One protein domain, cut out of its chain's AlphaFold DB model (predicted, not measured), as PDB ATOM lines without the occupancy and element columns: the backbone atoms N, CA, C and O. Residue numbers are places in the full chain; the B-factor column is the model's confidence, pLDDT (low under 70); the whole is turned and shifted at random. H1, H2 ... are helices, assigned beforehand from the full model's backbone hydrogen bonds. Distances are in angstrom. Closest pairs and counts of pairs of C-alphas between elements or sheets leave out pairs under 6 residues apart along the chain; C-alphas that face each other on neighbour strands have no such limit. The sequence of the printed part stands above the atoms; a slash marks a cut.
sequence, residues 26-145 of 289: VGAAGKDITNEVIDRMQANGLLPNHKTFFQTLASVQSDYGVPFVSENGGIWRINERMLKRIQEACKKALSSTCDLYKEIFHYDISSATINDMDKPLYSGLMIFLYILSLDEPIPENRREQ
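This is residues 26 to 145 of the 289 residues of the protein "uncharacterized protein LOC118763092" of Octopus vulgaris (UniProt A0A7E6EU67). One helix, H6, runs through the core; the helical hairpin of H1 and H2 lies on one side of it, and the corner made by H3 and H4 on the opposite side. Short H5 makes a corner with H6 near its start, and the small H7 lies far from the core, near H2. The printed part has 120 residues with seven named helices, H1 to H7 in order, and no named strand: all helix. It is compact and rounded, with a radius of gyration of the C-alphas of 13.3 A and spans of 34 by 33 by 27 A.

Find C-alpha 120 at (172.221, 145.267, 148.456); from there H6 runs 18.7 A to residue 132. H1, residues 31 to 43, begins at (175.861, 155.602, 146.939) and covers 18.0 A; H2, residues 51 to 62, covers 17.0 A. H3 is residues 80 to 90, H4 95 to 105, H5 114 to 118, and H7 142 to 145, ending at (188.966, 147.774, 133.546).

Start at H6, the hub. Its residues 120 to 125 alone touch H1, closest at C-alphas Leu 121 and Val 37, 5.5 A, at a steep tilt of 56 degrees. Its residues 126 to 130 alone touch H3, closest at C-alphas Tyr 130 and Ile 86, 5.7 A. H1 and H4 are apart. In H1, H2, H3, H4 and H6 each O i to N i+4 pair is within hydrogen-bond range; H5 has 0 of 1, but 2 of 2 O i to N i+3 pairs, and H7 is too short for an i+4 pair.

The farthest C-alphas, His 106 and Arg 143, are 36.3 A apart. The printed part has no cut; the link H2 to H3 is long, and residue 48 alone is under pLDDT 70.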
ATOM      1  N   VAL A  26     165.055 144.991 150.926       96.19
ATOM      2  CA  VAL A  26     164.710 144.912 149.502       96.19
ATOM      3  C   VAL A  26     164.571 146.323 148.936       96.19
ATOM      4  O   VAL A  26     163.803 147.132 149.456       96.19
ATOM      5  N   GLY A  27     165.311 146.601 147.868       93.81
ATOM      6  CA  GLY A  27     165.267 147.877 147.161       93.81
ATOM      7  C   GLY A  27     165.978 149.036 147.852       93.81
ATOM      8  O   GLY A  27     165.911 150.158 147.349       93.81
ATOM      9  N   ALA A  28     166.693 148.789 148.956       96.44
ATOM     10  CA  ALA A  28     167.661 149.760 149.447       96.44
ATOM     11  C   ALA A  28     168.700 150.043 148.348       96.44
ATOM     12  O   ALA A  28     169.170 149.140 147.660       96.44
ATOM     13  N   ALA A  29     169.013 151.317 148.138       96.25
ATOM     14  CA  ALA A  29     169.819 151.779 147.016       96.25
ATOM     15  C   ALA A  29     170.512 153.100 147.365       96.25
ATOM     16  O   ALA A  29     170.237 153.718 148.395       96.25
ATOM     17  N   GLY A  30     171.400 153.543 146.484       95.94
ATOM     18  CA  GLY A  30     172.157 154.777 146.617       95.94
ATOM     19  C   GLY A  30     173.628 154.542 146.939       95.94
ATOM     20  O   GLY A  30     174.074 153.440 147.285       95.94
ATOM     21  N   LYS A  31     174.403 155.618 146.789       95.38
ATOM     22  CA  LYS A  31     175.861 155.602 146.939       95.38
ATOM     23  C   LYS A  31     176.294 155.163 148.339       95.38
ATOM     24  O   LYS A  31     177.219 154.365 148.451       95.38
ATOM     25  N   ASP A  32     175.605 155.617 149.383       95.12
ATOM     26  CA  ASP A  32     175.955 155.287 150.770       95.12
ATOM     27  C   ASP A  32     175.705 153.807 151.081       95.12
ATOM     28  O   ASP A  32     176.581 153.136 151.618       95.12
ATOM     29  N   ILE A  33     174.568 153.260 150.630       96.75
ATOM     30  CA  ILE A  33     174.254 151.826 150.750       96.75
ATOM     31  C   ILE A  33     175.294 150.990 150.004       96.75
ATOM     32  O   ILE A  33     175.801 150.003 150.531       96.75
ATOM     33  N   THR A  34     175.654 151.405 148.789       96.62
ATOM     34  CA  THR A  34     176.677 150.721 147.989       96.62
ATOM     35  C   THR A  34     178.030 150.712 148.699       96.62
ATOM     36  O   THR A  34     178.689 149.674 148.752       96.62
ATOM     37  N   ASN A  35     178.452 151.856 149.240       95.06
ATOM     38  CA  ASN A  35     179.721 151.970 149.952       95.06
ATOM     39  C   ASN A  35     179.741 151.092 151.199       95.06
ATOM     40  O   ASN A  35     180.723 150.392 151.405       95.06
ATOM     41  N   GLU A  36     178.648 151.058 151.958       95.31
ATOM     42  CA  GLU A  36     178.536 150.214 153.145       95.31
ATOM     43  C   GLU A  36     178.605 148.716 152.790       95.31
ATOM     44  O   GLU A  36     179.299 147.955 153.463       95.31
ATOM     45  N   VAL A  37     177.985 148.271 151.684       95.44
ATOM     46  CA  VAL A  37     178.163 146.889 151.183       95.44
ATOM     47  C   VAL A  37     179.634 146.602 150.869       95.44
ATOM     48  O   VAL A  37     180.170 145.574 151.287       95.44
ATOM     49  N   ILE A  38     180.299 147.505 150.145       95.25
ATOM     50  CA  ILE A  38     181.705 147.341 149.756       95.25
ATOM     51  C   ILE A  38     182.617 147.332 150.988       95.25
ATOM     52  O   ILE A  38     183.500 146.479 151.085       95.25
ATOM     53  N   ASP A  39     182.378 148.218 151.950       92.81
ATOM     54  CA  ASP A  39     183.146 148.307 153.191       92.81
ATOM     55  C   ASP A  39     182.931 147.066 154.062       92.81
ATOM     56  O   ASP A  39     183.893 146.509 154.593       92.81
ATOM     57  N   ARG A  40     181.704 146.532 154.112       90.88
ATOM     58  CA  ARG A  40     181.399 145.254 154.769       90.88
ATOM     59  C   ARG A  40     182.145 144.086 154.130       90.88
ATOM     60  O   ARG A  40     182.676 143.236 154.845       90.88
ATOM     61  N   MET A  41     182.207 144.030 152.802       90.25
ATOM     62  CA  MET A  41     182.962 142.998 152.086       90.25
ATOM     63  C   MET A  41     184.471 143.146 152.312       90.25
ATOM     64  O   MET A  41     185.163 142.158 152.555       90.25
ATOM     65  N   GLN A  42     184.984 144.376 152.293       90.50
ATOM     66  CA  GLN A  42     186.394 144.667 152.539       90.50
ATOM     67  C   GLN A  42     186.810 144.328 153.978       90.50
ATOM     68  O   GLN A  42     187.859 143.716 154.173       90.50
ATOM     69  N   ALA A  43     185.976 144.641 154.973       88.75
ATOM     70  CA  ALA A  43     186.211 144.301 156.378       88.75
ATOM     71  C   ALA A  43     186.298 142.784 156.624       88.75
ATOM     72  O   ALA A  43     186.950 142.351 157.569       88.75
ATOM     73  N   ASN A  44     185.689 141.978 155.749       85.62
ATOM     74  CA  ASN A  44     185.771 140.516 155.769       85.62
ATOM     75  C   ASN A  44     186.842 139.959 154.808       85.62
ATOM     76  O   ASN A  44     186.845 138.769 154.502       85.62
ATOM     77  N   GLY A  45     187.751 140.809 154.315       84.12
ATOM     78  CA  GLY A  45     188.894 140.400 153.492       84.12
ATOM     79  C   GLY A  45     188.554 140.024 152.048       84.12
ATOM     80  O   GLY A  45     189.397 139.454 151.361       84.12
ATOM     81  N   LEU A  46     187.347 140.340 151.570       82.00
ATOM     82  CA  LEU A  46     186.885 139.908 150.248       82.00
ATOM     83  C   LEU A  46     187.396 140.812 149.122       82.00
ATOM     84  O   LEU A  46     187.636 140.346 148.018       82.00
ATOM     85  N   LEU A  47     187.599 142.104 149.386       76.19
ATOM     86  CA  LEU A  47     187.929 143.109 148.367       76.19
ATOM     87  C   LEU A  47     189.299 143.767 148.589       76.19
ATOM     88  O   LEU A  47     189.358 144.989 148.754       76.19
ATOM     89  N   PRO A  48     190.420 143.024 148.606       67.88
ATOM     90  CA  PRO A  48     191.713 143.677 148.726       67.88
ATOM     91  C   PRO A  48     191.956 144.540 147.477       67.88
ATOM     92  O   PRO A  48     192.019 144.033 146.365       67.88
ATOM     93  N   ASN A  49     192.085 145.856 147.671       76.75
ATOM     94  CA  ASN A  49     192.579 146.834 146.689       76.75
ATOM     95  C   ASN A  49     191.692 147.155 145.468       76.75
ATOM     96  O   ASN A  49     192.119 147.915 144.604       76.75
ATOM     97  N   HIS A  50     190.444 146.676 145.403       87.44
ATOM     98  CA  HIS A  50     189.564 146.918 144.243       87.44
ATOM     99  C   HIS A  50     188.273 147.689 144.564       87.44
ATOM    100  O   HIS A  50     187.334 147.676 143.770       87.44
ATOM    101  N   LYS A  51     188.219 148.413 145.692       91.81
ATOM    102  CA  LYS A  51     187.048 149.215 146.111       91.81
ATOM    103  C   LYS A  51     186.492 150.090 144.978       91.81
ATOM    104  O   LYS A  51     185.309 150.001 144.658       91.81
ATOM    105  N   THR A  52     187.350 150.867 144.320       92.12
ATOM    106  CA  THR A  52     186.947 151.777 143.235       92.12
ATOM    107  C   THR A  52     186.365 151.049 142.025       92.12
ATOM    108  O   THR A  52     185.424 151.550 141.410       92.12
ATOM    109  N   PHE A  53     186.866 149.855 141.693       95.50
ATOM    110  CA  PHE A  53     186.308 149.039 140.613       95.50
ATOM    111  C   PHE A  53     184.857 148.648 140.927       95.50
ATOM    112  O   PHE A  53     183.964 148.909 140.123       95.50
ATOM    113  N   PHE A  54     184.582 148.130 142.128       97.00
ATOM    114  CA  PHE A  54     183.221 147.733 142.521       97.00
ATOM    115  C   PHE A  54     182.262 148.919 142.684       97.00
ATOM    116  O   PHE A  54     181.086 148.789 142.332       97.00
ATOM    117  N   GLN A  55     182.754 150.079 143.136       97.12
ATOM    118  CA  GLN A  55     181.984 151.330 143.129       97.12
ATOM    119  C   GLN A  55     181.627 151.749 141.697       97.12
ATOM    120  O   GLN A  55     180.490 152.134 141.429       97.12
ATOM    121  N   THR A  56     182.582 151.630 140.766       97.31
ATOM    122  CA  THR A  56     182.370 151.979 139.354       97.31
ATOM    123  C   THR A  56     181.343 151.050 138.725       97.31
ATOM    124  O   THR A  56     180.431 151.538 138.063       97.31
ATOM    125  N   LEU A  57     181.416 149.741 139.000       98.00
ATOM    126  CA  LEU A  57     180.407 148.778 138.557       98.00
ATOM    127  C   LEU A  57     179.004 149.142 139.056       98.00
ATOM    128  O   LEU A  57     178.071 149.156 138.259       98.00
ATOM    129  N   ALA A  58     178.844 149.460 140.342       98.19
ATOM    130  CA  ALA A  58     177.546 149.850 140.896       98.19
ATOM    131  C   ALA A  58     176.992 151.116 140.227       98.19
ATOM    132  O   ALA A  58     175.809 151.193 139.897       98.19
ATOM    133  N   SER A  59     177.857 152.106 140.001       97.94
ATOM    134  CA  SER A  59     177.462 153.377 139.402       97.94
ATOM    135  C   SER A  59     177.093 153.227 137.924       97.94
ATOM    136  O   SER A  59     176.014 153.654 137.524       97.94
ATOM    137  N   VAL A  60     177.929 152.566 137.115       97.25
ATOM    138  CA  VAL A  60     177.700 152.446 135.664       97.25
ATOM    139  C   VAL A  60     176.548 151.495 135.319       97.25
ATOM    140  O   VAL A  60     175.884 151.670 134.303       97.25
ATOM    141  N   GLN A  61     176.287 150.479 136.148       96.50
ATOM    142  CA  GLN A  61     175.252 149.479 135.857       96.50
ATOM    143  C   GLN A  61     173.841 149.957 136.211       96.50
ATOM    144  O   GLN A  61     172.859 149.499 135.619       96.50
ATOM    145  N   SER A  62     173.703 150.806 137.227       96.75
ATOM    146  CA  SER A  62     172.385 151.095 137.797       96.75
ATOM    147  C   SER A  62     172.262 152.444 138.487       96.75
ATOM    148  O   SER A  62     171.249 152.659 139.146       96.75
ATOM    149  N   ASP A  63     173.282 153.299 138.398       97.00
ATOM    150  CA  ASP A  63     173.399 154.500 139.221       97.00
ATOM    151  C   ASP A  63     173.174 154.190 140.712       97.00
ATOM    152  O   ASP A  63     172.299 154.740 141.381       97.00
ATOM    153  N   TYR A  64     173.936 153.217 141.226       97.56
ATOM    154  CA  TYR A  64     173.833 152.740 142.610       97.56
ATOM    155  C   TYR A  64     172.453 152.158 142.971       97.56
ATOM    156  O   TYR A  64     172.038 152.183 144.128       97.56
ATOM    157  N   GLY A  65     171.734 151.615 141.990       96.31
ATOM    158  CA  GLY A  65     170.409 151.021 142.146       96.31
ATOM    159  C   GLY A  65     169.262 152.027 142.061       96.31
ATOM    160  O   GLY A  65     168.165 151.696 142.503       96.31
ATOM    161  N   VAL A  66     169.492 153.234 141.530       95.69
ATOM    162  CA  VAL A  66     168.495 154.309 141.454       95.69
ATOM    163  C   VAL A  66     168.039 154.541 139.999       95.69
ATOM    164  O   VAL A  66     168.864 154.813 139.133       95.69
ATOM    165  N   PRO A  67     166.724 154.484 139.695       94.94
ATOM    166  CA  PRO A  67     165.652 154.007 140.563       94.94
ATOM    167  C   PRO A  67     165.742 152.492 140.798       94.94
ATOM    168  O   PRO A  67     166.238 151.735 139.955       94.94
ATOM    169  N   PHE A  68     165.196 152.048 141.932       94.19
ATOM    170  CA  PHE A  68     165.068 150.624 142.213       94.19
ATOM    171  C   PHE A  68     164.110 149.972 141.209       94.19
ATOM    172  O   PHE A  68     163.022 150.482 140.936       94.19
ATOM    173  N   VAL A  69     164.526 148.822 140.684       92.75
ATOM    174  CA  VAL A  69     163.721 147.960 139.819       92.75
ATOM    175  C   VAL A  69     163.827 146.552 140.386       92.75
ATOM    176  O   VAL A  69     164.929 146.003 140.426       92.75
ATOM    177  N   SER A  70     162.699 146.010 140.838       93.31
ATOM    178  CA  SER A  70     162.638 144.676 141.438       93.31
ATOM    179  C   SER A  70     162.939 143.587 140.416       93.31
ATOM    180  O   SER A  70     162.659 143.752 139.226       93.31
ATOM    181  N   GLU A  71     163.545 142.501 140.892       91.50
ATOM    182  CA  GLU A  71     163.944 141.319 140.118       91.50
ATOM    183  C   GLU A  71     164.907 141.639 138.961       91.50
ATOM    184  O   GLU A  71     165.088 140.853 138.034       91.50
ATOM    185  N   ASN A  72     165.581 142.791 139.031       93.62
ATOM    186  CA  ASN A  72     166.508 143.262 138.003       93.62
ATOM    187  C   ASN A  72     167.969 143.228 138.480       93.62
ATOM    188  O   ASN A  72     168.788 144.072 138.101       93.62
ATOM    189  N   GLY A  73     168.283 142.281 139.372       94.56
ATOM    190  CA  GLY A  73     169.651 141.993 139.800       94.56
ATOM    191  C   GLY A  73     170.256 142.969 140.808       94.56
ATOM    192  O   GLY A  73     171.480 142.973 140.973       94.56
ATOM    193  N   GLY A  74     169.436 143.808 141.444       96.56
ATOM    194  CA  GLY A  74     169.877 144.794 142.432       96.56
ATOM    195  C   GLY A  74     170.807 145.876 141.880       96.56
ATOM    196  O   GLY A  74     170.742 146.254 140.708       96.56
ATOM    197  N   ILE A  75     171.699 146.366 142.747       98.12
ATOM    198  CA  ILE A  75     172.642 147.457 142.449       98.12
ATOM    199  C   ILE A  75     173.620 147.057 141.331       98.12
ATOM    200  O   ILE A  75     173.885 147.838 140.423       98.12
ATOM    201  N   TRP A  76     174.135 145.828 141.330       97.88
ATOM    202  CA  TRP A  76     175.126 145.399 140.329       97.88
ATOM    203  C   TRP A  76     174.528 144.752 139.071       97.88
ATOM    204  O   TRP A  76     175.284 144.304 138.206       97.88
ATOM    205  N   ARG A  77     173.192 144.739 138.930       97.00
ATOM    206  CA  ARG A  77     172.467 144.164 137.776       97.00
ATOM    207  C   ARG A  77     172.876 142.718 137.476       97.00
ATOM    208  O   ARG A  77     173.159 142.354 136.335       97.00
ATOM    209  N   ILE A  78     172.912 141.887 138.517       97.56
ATOM    210  CA  ILE A  78     173.138 140.446 138.366       97.56
ATOM    211  C   ILE A  78     172.036 139.858 137.486       97.56
ATOM    212  O   ILE A  78     170.863 140.018 137.790       97.56
ATOM    213  N   ASN A  79     172.395 139.142 136.425       95.75
ATOM    214  CA  ASN A  79     171.426 138.436 135.586       95.75
ATOM    215  C   ASN A  79     171.487 136.915 135.801       95.75
ATOM    216  O   ASN A  79     172.411 136.387 136.425       95.75
ATOM    217  N   GLU A  80     170.521 136.190 135.237       95.62
ATOM    218  CA  GLU A  80     170.420 134.730 135.377       95.62
ATOM    219  C   GLU A  80     171.673 133.982 134.901       95.62
ATOM    220  O   GLU A  80     172.061 132.968 135.484       95.62
ATOM    221  N   ARG A  81     172.343 134.484 133.855       95.81
ATOM    222  CA  ARG A  81     173.574 133.875 133.332       95.81
ATOM    223  C   ARG A  81     174.701 133.969 134.358       95.81
ATOM    224  O   ARG A  81     175.406 132.982 134.570       95.81
ATOM    225  N   MET A  82     174.865 135.134 134.984       97.00
ATOM    226  CA  MET A  82     175.846 135.343 136.053       97.00
ATOM    227  C   MET A  82     175.532 134.447 137.251       97.00
ATOM    228  O   MET A  82     176.411 133.714 137.704       97.00
ATOM    229  N   LEU A  83     174.274 134.441 137.698       95.88
ATOM    230  CA  LEU A  83     173.811 133.623 138.819       95.88
ATOM    231  C   LEU A  83     174.112 132.134 138.595       95.88
ATOM    232  O   LEU A  83     174.745 131.492 139.434       95.88
ATOM    233  N   LYS A  84     173.746 131.597 137.425       96.19
ATOM    234  CA  LYS A  84     174.003 130.195 137.073       96.19
ATOM    235  C   LYS A  84     175.496 129.865 137.075       96.19
ATOM    236  O   LYS A  84     175.891 128.829 137.609       96.19
ATOM    237  N   ARG A  85     176.334 130.745 136.515       96.12
ATOM    238  CA  ARG A  85     177.794 130.561 136.511       96.12
ATOM    239  C   ARG A  85     178.340 130.444 137.934       96.12
ATOM    240  O   ARG A  85     179.157 129.568 138.200       96.12
ATOM    241  N   ILE A  86     177.876 131.297 138.844       96.19
ATOM    242  CA  ILE A  86     178.320 131.302 140.245       96.19
ATOM    243  C   ILE A  86     177.870 130.028 140.951       96.19
ATOM    244  O   ILE A  86     178.681 129.379 141.601       96.19
ATOM    245  N   GLN A  87     176.617 129.610 140.764       95.38
ATOM    246  CA  GLN A  87     176.106 128.360 141.334       95.38
ATOM    247  C   GLN A  87     176.892 127.134 140.845       95.38
ATOM    248  O   GLN A  87     177.162 126.212 141.616       95.38
ATOM    249  N   GLU A  88     177.292 127.107 139.572       95.56
ATOM    250  CA  GLU A  88     178.167 126.063 139.028       95.56
ATOM    251  C   GLU A  88     179.590 126.143 139.602       95.56
ATOM    252  O   GLU A  88     180.181 125.107 139.919       95.56
ATOM    253  N   ALA A  89     180.125 127.352 139.783       95.50
ATOM    254  CA  ALA A  89     181.437 127.576 140.380       95.50
ATOM    255  C   ALA A  89     181.472 127.174 141.864       95.50
ATOM    256  O   ALA A  89     182.426 126.516 142.279       95.50
ATOM    257  N   CYS A  90     180.422 127.463 142.639       95.31
ATOM    258  CA  CYS A  90     180.283 127.042 144.037       95.31
ATOM    259  C   CYS A  90     180.237 125.516 144.197       95.31
ATOM    260  O   CYS A  90     180.597 125.000 145.242       95.31
ATOM    261  N   LYS A  91     179.843 124.761 143.165       94.06
ATOM    262  CA  LYS A  91     179.906 123.285 143.187       94.06
ATOM    263  C   LYS A  91     181.289 122.736 142.825       94.06
ATOM    264  O   LYS A  91     181.482 121.522 142.819       94.06
ATOM    265  N   LYS A  92     182.215 123.606 142.415       92.75
ATOM    266  CA  LYS A  92     183.518 123.247 141.849       92.75
ATOM    267  C   LYS A  92     184.608 124.167 142.403       92.75
ATOM    268  O   LYS A  92     184.998 124.035 143.557       92.75
ATOM    269  N   ALA A  93     185.099 125.090 141.574       91.94
ATOM    270  CA  ALA A  93     186.292 125.888 141.827       91.94
ATOM    271  C   ALA A  93     186.170 126.832 143.034       91.94
ATOM    272  O   ALA A  93     187.179 127.144 143.652       91.94
ATOM    273  N   LEU A  94     184.954 127.267 143.377       93.75
ATOM    274  CA  LEU A  94     184.693 128.216 144.461       93.75
ATOM    275  C   LEU A  94     183.982 127.585 145.668       93.75
ATOM    276  O   LEU A  94     183.478 128.328 146.502       93.75
ATOM    277  N   SER A  95     183.935 126.250 145.795       94.19
ATOM    278  CA  SER A  95     183.208 125.576 146.892       94.19
ATOM    279  C   SER A  95     183.589 126.112 148.268       94.19
ATOM    280  O   SER A  95     182.726 126.594 148.993       94.19
ATOM    281  N   SER A  96     184.885 126.145 148.586       90.88
ATOM    282  CA  SER A  96     185.369 126.643 149.878       90.88
ATOM    283  C   SER A  96     185.037 128.117 150.117       90.88
ATOM    284  O   SER A  96     184.755 128.516 151.242       90.88
ATOM    285  N   THR A  97     185.069 128.940 149.066       90.00
ATOM    286  CA  THR A  97     184.727 130.364 149.162       90.00
ATOM    287  C   THR A  97     183.232 130.545 149.414       90.00
ATOM    288  O   THR A  97     182.853 131.350 150.261       90.00
ATOM    289  N   CYS A  98     182.380 129.783 148.728       92.19
ATOM    290  CA  CYS A  98     180.935 129.849 148.920       92.19
ATOM    291  C   CYS A  98     180.515 129.317 150.301       92.19
ATOM    292  O   CYS A  98     179.658 129.930 150.939       92.19
ATOM    293  N   ASP A  99     181.156 128.254 150.799       91.62
ATOM    294  CA  ASP A  99     180.936 127.743 152.160       91.62
ATOM    295  C   ASP A  99     181.307 128.797 153.209       91.62
ATOM    296  O   ASP A  99     180.530 129.077 154.118       91.62
ATOM    297  N   LEU A 100     182.445 129.477 153.039       87.31
ATOM    298  CA  LEU A 100     182.825 130.564 153.938       87.31
ATOM    299  C   LEU A 100     181.807 131.713 153.924       87.31
ATOM    300  O   LEU A 100     181.502 132.280 154.970       87.31
ATOM    301  N   TYR A 101     181.270 132.074 152.757       88.69
ATOM    302  CA  TYR A 101     180.283 133.155 152.656       88.69
ATOM    303  C   TYR A 101     178.992 132.792 153.375       88.69
ATOM    304  O   TYR A 101     178.390 133.645 154.028       88.69
ATOM    305  N   LYS A 102     178.598 131.522 153.289       91.06
ATOM    306  CA  LYS A 102     177.463 130.993 154.034       91.06
ATOM    307  C   LYS A 102     177.678 131.110 155.541       91.06
ATOM    308  O   LYS A 102     176.746 131.505 156.232       91.06
ATOM    309  N   GLU A 103     178.885 130.853 156.035       89.81
ATOM    310  CA  GLU A 103     179.206 131.016 157.458       89.81
ATOM    311  C   GLU A 103     179.250 132.492 157.893       89.81
ATOM    312  O   GLU A 103     178.643 132.848 158.899       89.81
ATOM    313  N   ILE A 104     179.907 133.371 157.125       87.56
ATOM    314  CA  ILE A 104     180.088 134.793 157.486       87.56
ATOM    315  C   ILE A 104     178.779 135.587 157.380       87.56
ATOM    316  O   ILE A 104     178.492 136.439 158.222       87.56
ATOM    317  N   PHE A 105     178.001 135.351 156.322       87.50
ATOM    318  CA  PHE A 105     176.812 136.149 156.005       87.50
ATOM    319  C   PHE A 105     175.500 135.414 156.277       87.50
ATOM    320  O   PHE A 105     174.435 135.977 156.028       87.50
ATOM    321  N   HIS A 106     175.563 134.174 156.774       89.69
ATOM    322  CA  HIS A 106     174.400 133.327 157.059       89.69
ATOM    323  C   HIS A 106     173.441 133.188 155.864       89.69
ATOM    324  O   HIS A 106     172.225 133.085 156.032       89.69
ATOM    325  N   TYR A 107     173.989 133.188 154.644       89.75
ATOM    326  CA  TYR A 107     173.225 133.131 153.400       89.75
ATOM    327  C   TYR A 107     173.838 132.147 152.403       89.75
ATOM    328  O   TYR A 107     175.012 132.242 152.046       89.75
ATOM    329  N   ASP A 108     173.026 131.202 151.930       90.81
ATOM    330  CA  ASP A 108     173.462 130.176 150.986       90.81
ATOM    331  C   ASP A 108     173.332 130.651 149.532       90.81
ATOM    332  O   ASP A 108     172.307 130.461 148.865       90.81
ATOM    333  N   ILE A 109     174.426 131.225 149.025       88.12
ATOM    334  CA  ILE A 109     174.537 131.745 147.657       88.12
ATOM    335  C   ILE A 109     174.315 130.658 146.594       88.12
ATOM    336  O   ILE A 109     173.847 130.962 145.496       88.12
ATOM    337  N   SER A 110     174.588 129.384 146.899       86.62
ATOM    338  CA  SER A 110     174.396 128.296 145.933       86.62
ATOM    339  C   SER A 110     172.920 128.051 145.592       86.62
ATOM    340  O   SER A 110     172.614 127.489 144.538       86.62
ATOM    341  N   SER A 111     172.016 128.508 146.463       89.88
ATOM    342  CA  SER A 111     170.560 128.427 146.312       89.88
ATOM    343  C   SER A 111     169.896 129.767 145.972       89.88
ATOM    344  O   SER A 111     168.672 129.835 145.878       89.88
ATOM    345  N   ALA A 112     170.692 130.824 145.781       94.06
ATOM    346  CA  ALA A 112     170.198 132.173 145.556       94.06
ATOM    347  C   ALA A 112     169.311 132.281 144.311       94.06
ATOM    348  O   ALA A 112     169.583 131.666 143.275       94.06
ATOM    349  N   THR A 113     168.289 133.124 144.408       95.69
ATOM    350  CA  THR A 113     167.395 133.483 143.304       95.69
ATOM    351  C   THR A 113     167.641 134.920 142.852       95.69
ATOM    352  O   THR A 113     168.309 135.697 143.537       95.69
ATOM    353  N   ILE A 114     167.091 135.309 141.700       94.69
ATOM    354  CA  ILE A 114     167.193 136.697 141.232       94.69
ATOM    355  C   ILE A 114     166.535 137.684 142.213       94.69
ATOM    356  O   ILE A 114     167.065 138.769 142.429       94.69
ATOM    357  N   ASN A 115     165.462 137.272 142.892       95.69
ATOM    358  CA  ASN A 115     164.736 138.088 143.873       95.69
ATOM    359  C   ASN A 115     165.586 138.394 145.109       95.69
ATOM    360  O   ASN A 115     165.430 139.433 145.748       95.69
ATOM    361  N   ASP A 116     166.526 137.512 145.444       95.88
ATOM    362  CA  ASP A 116     167.468 137.776 146.524       95.88
ATOM    363  C   ASP A 116     168.411 138.934 146.194       95.88
ATOM    364  O   ASP A 116     168.860 139.629 147.107       95.88
ATOM    365  N   MET A 117     168.677 139.177 144.906       96.44
ATOM    366  CA  MET A 117     169.576 140.242 144.455       96.44
ATOM    367  C   MET A 117     168.992 141.634 144.690       96.44
ATOM    368  O   MET A 117     169.749 142.599 144.714       96.44
ATOM    369  N   ASP A 118     167.688 141.758 144.952       96.56
ATOM    370  CA  ASP A 118     167.084 143.038 145.343       96.56
ATOM    371  C   ASP A 118     167.576 143.530 146.716       96.56
ATOM    372  O   ASP A 118     167.316 144.675 147.089       96.56
ATOM    373  N   LYS A 119     168.303 142.693 147.471       96.62
ATOM    374  CA  LYS A 119     169.017 143.095 148.687       96.62
ATOM    375  C   LYS A 119     170.450 143.537 148.339       96.62
ATOM    376  O   LYS A 119     171.195 142.760 147.724       96.62
ATOM    377  N   PRO A 120     170.889 144.737 148.761       97.31
ATOM    378  CA  PRO A 120     172.221 145.267 148.456       97.31
ATOM    379  C   PRO A 120     173.374 144.324 148.780       97.31
ATOM    380  O   PRO A 120     174.222 144.080 147.921       97.31
ATOM    381  N   LEU A 121     173.395 143.750 149.988       95.75
ATOM    382  CA  LEU A 121     174.486 142.867 150.399       95.75
ATOM    383  C   LEU A 121     174.591 141.645 149.484       95.75
ATOM    384  O   LEU A 121     175.686 141.256 149.092       95.75
ATOM    385  N   TYR A 122     173.456 141.056 149.109       96.00
ATOM    386  CA  TYR A 122     173.442 139.838 148.304       96.00
ATOM    387  C   TYR A 122     173.869 140.111 146.864       96.00
ATOM    388  O   TYR A 122     174.700 139.370 146.341       96.00
ATOM    389  N   SER A 123     173.399 141.202 146.247       96.94
ATOM    390  CA  SER A 123     173.893 141.596 144.917       96.94
ATOM    391  C   SER A 123     175.392 141.928 144.918       96.94
ATOM    392  O   SER A 123     176.093 141.542 143.979       96.94
ATOM    393  N   GLY A 124     175.908 142.554 145.982       95.94
ATOM    394  CA  GLY A 124     177.339 142.840 146.154       95.94
ATOM    395  C   GLY A 124     178.205 141.583 146.284       95.94
ATOM    396  O   GLY A 124     179.201 141.421 145.574       95.94
ATOM    397  N   LEU A 125     177.801 140.638 147.137       95.06
ATOM    398  CA  LEU A 125     178.494 139.351 147.274       95.06
ATOM    399  C   LEU A 125     178.467 138.555 145.964       95.06
ATOM    400  O   LEU A 125     179.466 137.937 145.586       95.06
ATOM    401  N   MET A 126     177.344 138.609 145.249       95.56
ATOM    402  CA  MET A 126     177.162 137.901 143.990       95.56
ATOM    403  C   MET A 126     178.054 138.461 142.877       95.56
ATOM    404  O   MET A 126     178.720 137.678 142.199       95.56
ATOM    405  N   ILE A 127     178.145 139.788 142.699       96.81
ATOM    406  CA  ILE A 127     179.046 140.352 141.676       96.81
ATOM    407  C   ILE A 127     180.502 140.002 141.980       96.81
ATOM    408  O   ILE A 127     181.278 139.728 141.069       96.81
ATOM    409  N   PHE A 128     180.884 139.941 143.251       94.62
ATOM    410  CA  PHE A 128     182.238 139.557 143.609       94.62
ATOM    411  C   PHE A 128     182.546 138.101 143.257       94.62
ATOM    412  O   PHE A 128     183.548 137.829 142.595       94.62
ATOM    413  N   LEU A 129     181.668 137.167 143.629       94.44
ATOM    414  CA  LEU A 129     181.837 135.759 143.264       94.44
ATOM    415  C   LEU A 129     181.786 135.553 141.750       94.44
ATOM    416  O   LEU A 129     182.518 134.713 141.226       94.44
ATOM    417  N   TYR A 130     180.974 136.339 141.038       96.56
ATOM    418  CA  TYR A 130     180.980 136.349 139.582       96.56
ATOM    419  C   TYR A 130     182.371 136.673 139.048       96.56
ATOM    420  O   TYR A 130     182.908 135.894 138.263       96.56
ATOM    421  N   ILE A 131     182.963 137.777 139.511       95.38
ATOM    422  CA  ILE A 131     184.288 138.228 139.083       95.38
ATOM    423  C   ILE A 131     185.356 137.180 139.411       95.38
ATOM    424  O   ILE A 131     186.149 136.842 138.537       95.38
ATOM    425  N   LEU A 132     185.322 136.580 140.607       92.69
ATOM    426  CA  LEU A 132     186.221 135.471 140.955       92.69
ATOM    427  C   LEU A 132     186.050 134.253 140.037       92.69
ATOM    428  O   LEU A 132     187.027 133.602 139.679       92.69
ATOM    429  N   SER A 133     184.818 133.946 139.622       94.81
ATOM    430  CA  SER A 133     184.533 132.802 138.747       94.81
ATOM    431  C   SER A 133     185.057 132.965 137.315       94.81
ATOM    432  O   SER A 133     184.966 132.023 136.520       94.81
ATOM    433  N   LEU A 134     185.531 134.156 136.936       93.44
ATOM    434  CA  LEU A 134     186.071 134.418 135.602       93.44
ATOM    435  C   LEU A 134     187.489 133.865 135.428       93.44
ATOM    436  O   LEU A 134     187.863 133.608 134.289       93.44
ATOM    437  N   ASP A 135     188.231 133.645 136.524       87.56
ATOM    438  CA  ASP A 135     189.652 133.242 136.512       87.56
ATOM    439  C   ASP A 135     190.531 134.181 135.652       87.56
ATOM    440  O   ASP A 135     191.556 133.799 135.094       87.56
ATOM    441  N   GLU A 136     190.115 135.448 135.542       91.62
ATOM    442  CA  GLU A 136     190.854 136.538 134.909       91.62
ATOM    443  C   GLU A 136     191.073 137.644 135.962       91.62
ATOM    444  O   GLU A 136     190.116 138.033 136.636       91.62
ATOM    445  N   PRO A 137     192.303 138.155 136.148       91.75
ATOM    446  CA  PRO A 137     192.559 139.208 137.127       91.75
ATOM    447  C   PRO A 137     191.886 140.521 136.711       91.75
ATOM    448  O   PRO A 137     191.850 140.862 135.526       91.75
ATOM    449  N   ILE A 138     191.403 141.286 137.696       92.06
ATOM    450  CA  ILE A 138     190.908 142.648 137.466       92.06
ATOM    451  C   ILE A 138     192.104 143.507 137.028       92.06
ATOM    452  O   ILE A 138     193.097 143.563 137.756       92.06
ATOM    453  N   PRO A 139     192.045 144.181 135.867       92.12
ATOM    454  CA  PRO A 139     193.139 145.040 135.434       92.12
ATOM    455  C   PRO A 139     193.355 146.224 136.383       92.12
ATOM    456  O   PRO A 139     192.406 146.764 136.947       92.12
ATOM    457  N   GLU A 140     194.598 146.680 136.517       85.00
ATOM    458  CA  GLU A 140     194.930 147.873 137.315       85.00
ATOM    459  C   GLU A 140     194.614 149.172 136.555       85.00
ATOM    460  O   GLU A 140     194.215 150.181 137.136       85.00
ATOM    461  N   ASN A 141     194.780 149.154 135.230       84.31
ATOM    462  CA  ASN A 141     194.526 150.303 134.371       84.31
ATOM    463  C   ASN A 141     193.015 150.495 134.165       84.31
ATOM    464  O   ASN A 141     192.297 149.558 133.827       84.31
ATOM    465  N   ARG A 142     192.529 151.733 134.296       87.56
ATOM    466  CA  ARG A 142     191.095 152.064 134.203       87.56
ATOM    467  C   ARG A 142     190.485 151.771 132.835       87.56
ATOM    468  O   ARG A 142     189.350 151.304 132.758       87.56
ATOM    469  N   ARG A 143     191.223 152.011 131.751       87.69
ATOM    470  CA  ARG A 143     190.791 151.665 130.393       87.69
ATOM    471  C   ARG A 143     190.703 150.159 130.211       87.69
ATOM    472  O   ARG A 143     189.733 149.670 129.640       87.69
ATOM    473  N   GLU A 144     191.667 149.416 130.742       91.06
ATOM    474  CA  GLU A 144     191.608 147.952 130.738       91.06
ATOM    475  C   GLU A 144     190.460 147.434 131.615       91.06
ATOM    476  O   GLU A 144     189.779 146.493 131.212       91.06
ATOM    477  N   GLN A 145     190.159 148.079 132.747       93.75
ATOM    478  CA  GLN A 145     188.966 147.774 133.546       93.75
ATOM    479  C   GLN A 145     187.670 148.045 132.778       93.75
ATOM    480  O   GLN A 145     186.742 147.247 132.866       93.75
TER     481      GLN A 145